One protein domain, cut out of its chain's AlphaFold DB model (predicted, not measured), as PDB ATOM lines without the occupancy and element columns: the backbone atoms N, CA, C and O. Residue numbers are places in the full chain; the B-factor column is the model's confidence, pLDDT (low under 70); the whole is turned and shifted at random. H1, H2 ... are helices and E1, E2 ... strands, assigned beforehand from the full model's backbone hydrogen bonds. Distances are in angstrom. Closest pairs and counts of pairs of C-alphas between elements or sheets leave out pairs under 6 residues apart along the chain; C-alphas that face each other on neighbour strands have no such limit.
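AT A GLANCE: This is residues 2 to 56 of the 56 residues of an uncharacterized protein of Aureibacillus halotolerans (UniProt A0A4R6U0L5). With little regular structure, this is a loose chain: a small two-stranded hairpin, E1 and E2, then one helix, H1, then a long unnamed stretch, residues 35 to 56, which loops from the helix back toward the hairpin, and whose residues 49 to 56 stick out. The printed part has 55 residues, 21 of them in named elements, in the order E1, E2, H1; the class is mixed and the two-stranded sheet antiparallel. The radius of gyration of the C-alphas is 13.0 A, and the spans are 36 by 25 by 21 A.

HOW THE PARTS SIT: E1, residues 8 to 11, and E2, residues 14 to 17, form an antiparallel hairpin at 148 degrees, with N 9 and O 16 within hydrogen-bond range at 2.8 A. H1, residues 22 to 34, has every O i to N i+4 pair within hydrogen-bond range. E1 and H1 are apart.

IN THESE COORDINATES: E1 begins at C-alpha 8 (195.319, 190.043, 148.349) and is 9.8 A long; E2 is 10.2 A. H1, 18.6 A, ends at C-alpha 34 (206.142, 187.346, 164.409).

THE WHOLE: The farthest C-alphas, of Asp 22 and Glu 56, are 39.3 A apart. The printed part has no cut, and both links are tight. The model's pLDDT is under 70 at residues 2 to 3 and 36 to 56.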
ATOM      1  N   LYS A   2     209.424 197.404 148.108       55.22
ATOM      2  CA  LYS A   2     210.194 196.856 149.239       55.22
ATOM      3  C   LYS A   2     209.642 195.464 149.557       55.22
ATOM      4  O   LYS A   2     208.424 195.333 149.628       55.22
ATOM      5  N   ASP A   3     210.513 194.474 149.715       67.06
ATOM      6  CA  ASP A   3     210.133 193.091 150.012       67.06
ATOM      7  C   ASP A   3     209.320 193.046 151.315       67.06
ATOM      8  O   ASP A   3     209.826 193.357 152.396       67.06
ATOM      9  N   GLY A   4     208.028 192.753 151.203       76.69
ATOM     10  CA  GLY A   4     207.083 192.811 152.312       76.69
ATOM     11  C   GLY A   4     205.786 192.093 151.969       76.69
ATOM     12  O   GLY A   4     205.483 191.849 150.800       76.69
ATOM     13  N   ALA A   5     205.020 191.736 152.995       81.31
ATOM     14  CA  ALA A   5     203.749 191.049 152.811       81.31
ATOM     15  C   ALA A   5     202.730 191.963 152.116       81.31
ATOM     16  O   ALA A   5     202.614 193.136 152.468       81.31
ATOM     17  N   VAL A   6     201.961 191.422 151.170       83.94
ATOM     18  CA  VAL A   6     200.856 192.134 150.511       83.94
ATOM     19  C   VAL A   6     199.564 191.377 150.774       83.94
ATOM     20  O   VAL A   6     199.510 190.160 150.600       83.94
ATOM     21  N   LEU A   7     198.519 192.098 151.184       84.12
ATOM     22  CA  LEU A   7     197.190 191.520 151.331       84.12
ATOM     23  C   LEU A   7     196.489 191.480 149.971       84.12
ATOM     24  O   LEU A   7     196.281 192.512 149.330       84.12
ATOM     25  N   MET A   8     196.102 190.278 149.556       85.94
ATOM     26  CA  MET A   8     195.319 190.043 148.349       85.94
ATOM     27  C   MET A   8     193.944 189.502 148.732       85.94
ATOM     28  O   MET A   8     193.826 188.659 149.623       85.94
ATOM     29  N   TYR A   9     192.911 189.966 148.038       84.25
ATOM     30  CA  TYR A   9     191.573 189.398 148.092       84.25
ATOM     31  C   TYR A   9     191.388 188.427 146.928       84.25
ATOM     32  O   TYR A   9     191.671 188.771 145.784       84.25
ATOM     33  N   LEU A  10     190.917 187.220 147.221       82.12
ATOM     34  CA  LEU A  10     190.612 186.206 146.219       82.12
ATOM     35  C   LEU A  10     189.103 186.153 145.989       82.12
ATOM     36  O   LEU A  10     188.340 185.962 146.940       82.12
ATOM     37  N   LYS A  11     188.688 186.262 144.729       83.19
ATOM     38  CA  LYS A  11     187.301 186.060 144.311       83.19
ATOM     39  C   LYS A  11     187.268 185.494 142.900       83.19
ATOM     40  O   LYS A  11     187.970 186.009 142.038       83.19
ATOM     41  N   ASP A  12     186.452 184.463 142.686       84.94
ATOM     42  CA  ASP A  12     186.269 183.821 141.376       84.94
ATOM     43  C   ASP A  12     187.616 183.436 140.722       84.94
ATOM     44  O   ASP A  12     187.869 183.737 139.561       84.94
ATOM     45  N   ASP A  13     188.520 182.842 141.515       78.50
ATOM     46  CA  ASP A  13     189.900 182.476 141.142       78.50
ATOM     47  C   ASP A  13     190.805 183.633 140.680       78.50
ATOM     48  O   ASP A  13     191.912 183.417 140.180       78.50
ATOM     49  N   GLN A  14     190.390 184.880 140.914       79.50
ATOM     50  CA  GLN A  14     191.156 186.078 140.597       79.50
ATOM     51  C   GLN A  14     191.636 186.796 141.867       79.50
ATOM     52  O   GLN A  14     190.892 186.983 142.833       79.50
ATOM     53  N   LEU A  15     192.909 187.204 141.863       81.56
ATOM     54  CA  LEU A  15     193.531 187.963 142.948       81.56
ATOM     55  C   LEU A  15     193.408 189.465 142.702       81.56
ATOM     56  O   LEU A  15     193.770 189.969 141.636       81.56
ATOM     57  N   TYR A  16     192.968 190.180 143.730       83.44
ATOM     58  CA  TYR A  16     192.826 191.627 143.738       83.44
ATOM     59  C   TYR A  16     193.683 192.225 144.854       83.44
ATOM     60  O   TYR A  16     193.572 191.789 146.003       83.44
ATOM     61  N   PRO A  17     194.522 193.231 144.563       86.81
ATOM     62  CA  PRO A  17     195.266 193.919 145.605       86.81
ATOM     63  C   PRO A  17     194.305 194.680 146.520       86.81
ATOM     64  O   PRO A  17     193.409 195.385 146.049       86.81
ATOM     65  N   VAL A  18     194.509 194.561 147.830       88.62
ATOM     66  CA  VAL A  18     193.781 195.364 148.815       88.62
ATOM     67  C   VAL A  18     194.634 196.573 149.168       88.62
ATOM     68  O   VAL A  18     195.769 196.438 149.622       88.62
ATOM     69  N   VAL A  19     194.086 197.768 148.956       91.69
ATOM     70  CA  VAL A  19     194.736 199.004 149.395       91.69
ATOM     71  C   VAL A  19     194.599 199.098 150.908       91.69
ATOM     72  O   VAL A  19     193.490 199.093 151.439       91.69
ATOM     73  N   LEU A  20     195.738 199.172 151.588       88.94
ATOM     74  CA  LEU A  20     195.818 199.328 153.033       88.94
ATOM     75  C   LEU A  20     196.205 200.760 153.377       88.94
ATOM     76  O   LEU A  20     196.986 201.390 152.661       88.94
ATOM     77  N   THR A  21     195.698 201.254 154.503       95.00
ATOM     78  CA  THR A  21     196.271 202.445 155.134       95.00
ATOM     79  C   THR A  21     197.661 202.127 155.695       95.00
ATOM     80  O   THR A  21     198.013 200.960 155.897       95.00
ATOM     81  N   ASP A  22     198.449 203.159 155.995       93.00
ATOM     82  CA  ASP A  22     199.791 202.982 156.564       93.00
ATOM     83  C   ASP A  22     199.771 202.187 157.879       93.00
ATOM     84  O   ASP A  22     200.611 201.312 158.092       93.00
ATOM     85  N   GLU A  23     198.775 202.436 158.734       94.31
ATOM     86  CA  GLU A  23     198.578 201.717 159.997       94.31
ATOM     87  C   GLU A  23     198.269 200.231 159.764       94.31
ATOM     88  O   GLU A  23     198.891 199.355 160.366       94.31
ATOM     89  N   GLN A  24     197.355 199.924 158.840       91.38
ATOM     90  CA  GLN A  24     197.002 198.544 158.500       91.38
ATOM     91  C   GLN A  24     198.187 197.793 157.888       91.38
ATOM     92  O   GLN A  24     198.431 196.630 158.220       91.38
ATOM     93  N   ASN A  25     198.957 198.462 157.027       90.75
ATOM     94  CA  ASN A  25     200.173 197.895 156.463       90.75
ATOM     95  C   ASN A  25     201.220 197.638 157.556       90.75
ATOM     96  O   ASN A  25     201.825 196.570 157.576       90.75
ATOM     97  N   PHE A  26     201.402 198.561 158.502       91.50
ATOM     98  CA  PHE A  26     202.308 198.360 159.632       91.50
ATOM     99  C   PHE A  26     201.931 197.118 160.452       91.50
ATOM    100  O   PHE A  26     202.791 196.277 160.726       91.50
ATOM    101  N   VAL A  27     200.645 196.955 160.778       91.12
ATOM    102  CA  VAL A  27     200.139 195.769 161.488       91.12
ATOM    103  C   VAL A  27     200.390 194.490 160.682       91.12
ATOM    104  O   VAL A  27     200.861 193.498 161.243       91.12
ATOM    105  N   LEU A  28     200.154 194.505 159.367       87.94
ATOM    106  CA  LEU A  28     200.445 193.367 158.491       87.94
ATOM    107  C   LEU A  28     201.941 193.006 158.513       87.94
ATOM    108  O   LEU A  28     202.294 191.846 158.720       87.94
ATOM    109  N   GLN A  29     202.840 193.979 158.359       87.88
ATOM    110  CA  GLN A  29     204.283 193.705 158.386       87.88
ATOM    111  C   GLN A  29     204.758 193.210 159.762       87.88
ATOM    112  O   GLN A  29     205.644 192.364 159.843       87.88
ATOM    113  N   MET A  30     204.176 193.711 160.856       88.56
ATOM    114  CA  MET A  30     204.521 193.268 162.212       88.56
ATOM    115  C   MET A  30     204.048 191.843 162.497       88.56
ATOM    116  O   MET A  30     204.818 191.023 162.995       88.56
ATOM    117  N   THR A  31     202.798 191.532 162.155       85.38
ATOM    118  CA  THR A  31     202.225 190.193 162.363       85.38
ATOM    119  C   THR A  31     202.957 189.141 161.534       85.38
ATOM    120  O   THR A  31     203.314 188.088 162.053       85.38
ATOM    121  N   THR A  32     203.286 189.451 160.283       80.75
ATOM    122  CA  THR A  32     203.996 188.529 159.376       80.75
ATOM    123  C   THR A  32     205.453 188.269 159.754       80.75
ATOM    124  O   THR A  32     206.004 187.248 159.361       80.75
ATOM    125  N   ARG A  33     206.076 189.146 160.550       79.50
ATOM    126  CA  ARG A  33     207.408 188.913 161.134       79.50
ATOM    127  C   ARG A  33     207.379 188.031 162.380       79.50
ATOM    128  O   ARG A  33     208.372 187.379 162.673       79.50
ATOM    129  N   LEU A  34     206.281 188.063 163.136       79.06
ATOM    130  CA  LEU A  34     206.142 187.346 164.409       79.06
ATOM    131  C   LEU A  34     205.659 185.900 164.234       79.06
ATOM    132  O   LEU A  34     205.892 185.076 165.115       79.06
ATOM    133  N   PHE A  35     205.009 185.585 163.114       75.50
ATOM    134  CA  PHE A  35     204.515 184.247 162.795       75.50
ATOM    135  C   PHE A  35     205.187 183.740 161.496       75.50
ATOM    136  O   PHE A  35     204.962 184.300 160.426       75.50
ATOM    137  N   GLU A  36     206.036 182.704 161.579       68.62
ATOM    138  CA  GLU A  36     206.733 182.081 160.430       68.62
ATOM    139  C   GLU A  36     205.802 181.257 159.509       68.62
ATOM    140  O   GLU A  36     204.907 180.563 159.993       68.62
ATOM    141  N   PRO A  37     206.106 181.165 158.199       57.22
ATOM    142  CA  PRO A  37     206.379 182.276 157.309       57.22
ATOM    143  C   PRO A  37     205.264 182.352 156.257       57.22
ATOM    144  O   PRO A  37     204.785 181.337 155.737       57.22
ATOM    145  N   LEU A  38     204.889 183.566 155.859       60.53
ATOM    146  CA  LEU A  38     204.298 183.727 154.535       60.53
ATOM    147  C   LEU A  38     205.270 183.098 153.535       60.53
ATOM    148  O   LEU A  38     206.414 183.534 153.418       60.53
ATOM    149  N   LYS A  39     204.832 182.029 152.866       58.44
ATOM    150  CA  LYS A  39     205.608 181.400 151.800       58.44
ATOM    151  C   LYS A  39     205.870 182.465 150.743       58.44
ATOM    152  O   LYS A  39     204.948 182.878 150.046       58.44
ATOM    153  N   LEU A  40     207.125 182.895 150.640       53.84
ATOM    154  CA  LEU A  40     207.621 183.576 149.454       53.84
ATOM    155  C   LEU A  40     207.395 182.626 148.287       53.84
ATOM    156  O   LEU A  40     207.848 181.479 148.319       53.84
ATOM    157  N   VAL A  41     206.627 183.078 147.304       58.09
ATOM    158  CA  VAL A  41     206.462 182.332 146.070       58.09
ATOM    159  C   VAL A  41     207.015 183.163 144.934       58.09
ATOM    160  O   VAL A  41     206.535 184.262 144.669       58.09
ATOM    161  N   ASP A  42     208.001 182.597 144.248       55.31
ATOM    162  CA  ASP A  42     208.666 183.208 143.097       55.31
ATOM    163  C   ASP A  42     207.730 183.357 141.884       55.31
ATOM    164  O   ASP A  42     208.059 184.027 140.904       55.31
ATOM    165  N   HIS A  43     206.571 182.694 141.915       57.38
ATOM    166  CA  HIS A  43     205.573 182.671 140.849       57.38
ATOM    167  C   HIS A  43     204.179 182.782 141.482       57.38
ATOM    168  O   HIS A  43     203.969 182.218 142.559       57.38
ATOM    169  N   PRO A  44     203.201 183.449 140.847       62.25
ATOM    170  CA  PRO A  44     201.827 183.437 141.342       62.25
ATOM    171  C   PRO A  44     201.335 181.985 141.433       62.25
ATOM    172  O   PRO A  44     201.238 181.300 140.416       62.25
ATOM    173  N   GLN A  45     201.075 181.486 142.649       60.03
ATOM    174  CA  GLN A  45     200.476 180.160 142.793       60.03
ATOM    175  C   GLN A  45     199.001 180.233 142.423       60.03
ATOM    176  O   GLN A  45     198.338 181.211 142.785       60.03
ATOM    177  N   PRO A  46     198.465 179.195 141.761       57.56
ATOM    178  CA  PRO A  46     197.025 179.009 141.732       57.56
ATOM    179  C   PRO A  46     196.507 179.028 143.172       57.56
ATOM    180  O   PRO A  46     197.153 178.499 144.083       57.56
ATOM    181  N   ALA A  47     195.375 179.691 143.390       62.09
ATOM    182  CA  ALA A  47     194.800 179.792 144.715       62.09
ATOM    183  C   ALA A  47     194.511 178.389 145.262       62.09
ATOM    184  O   ALA A  47     193.860 177.574 144.616       62.09
ATOM    185  N   VAL A  48     195.011 178.102 146.463       57.94
ATOM    186  CA  VAL A  48     194.713 176.852 147.160       57.94
ATOM    187  C   VAL A  48     193.960 177.203 148.427       57.94
ATOM    188  O   VAL A  48     194.491 177.885 149.305       57.94
ATOM    189  N   ASN A  49     192.726 176.717 148.537       60.97
ATOM    190  CA  ASN A  49     191.957 176.829 149.762       60.97
ATOM    191  C   ASN A  49     192.622 175.985 150.866       60.97
ATOM    192  O   ASN A  49     192.604 174.753 150.845       60.97
ATOM    193  N   LEU A  50     193.230 176.648 151.851       56.81
ATOM    194  CA  LEU A  50     193.910 175.969 152.960       56.81
ATOM    195  C   LEU A  50     192.936 175.235 153.901       56.81
ATOM    196  O   LEU A  50     193.368 174.341 154.628       56.81
ATOM    197  N   PHE A  51     191.637 175.564 153.875       60.78
ATOM    198  CA  PHE A  51     190.611 174.833 154.628       60.78
ATOM    199  C   PHE A  51     190.232 173.507 153.962       60.78
ATOM    200  O   PHE A  51     189.883 172.557 154.658       60.78
ATOM    201  N   GLU A  52     190.356 173.409 152.637       55.81
ATOM    202  CA  GLU A  52     190.124 172.159 151.903       55.81
ATOM    203  C   GLU A  52     191.281 171.171 152.073       55.81
ATOM    204  O   GLU A  52     191.063 169.962 152.108       55.81
ATOM    205  N   LYS A  53     192.504 171.675 152.290       52.75
ATOM    206  CA  LYS A  53     193.704 170.855 152.529       52.75
ATOM    207  C   LYS A  53     193.760 170.145 153.886       52.75
ATOM    208  O   LYS A  53     194.643 169.322 154.079       52.75
ATOM    209  N   LYS A  54     192.857 170.436 154.828       53.28
ATOM    210  CA  LYS A  54     192.825 169.784 156.156       53.28
ATOM    211  C   LYS A  54     192.089 168.432 156.188       53.28
ATOM    212  O   LYS A  54     191.873 167.900 157.272       53.28
ATOM    213  N   LYS A  55     191.690 167.879 155.037       49.03
ATOM    214  CA  LYS A  55     191.181 166.501 154.923       49.03
ATOM    215  C   LYS A  55     192.295 165.532 154.502       49.03
ATOM    216  O   LYS A  55     192.196 164.957 153.428       49.03
ATOM    217  N   GLU A  56     193.316 165.346 155.332       42.69
ATOM    218  CA  GLU A  56     194.172 164.143 155.338       42.69
ATOM    219  C   GLU A  56     194.581 163.816 156.775       42.69
ATOM    220  O   GLU A  56     194.916 164.767 157.521       42.69
TER     221      GLU A  56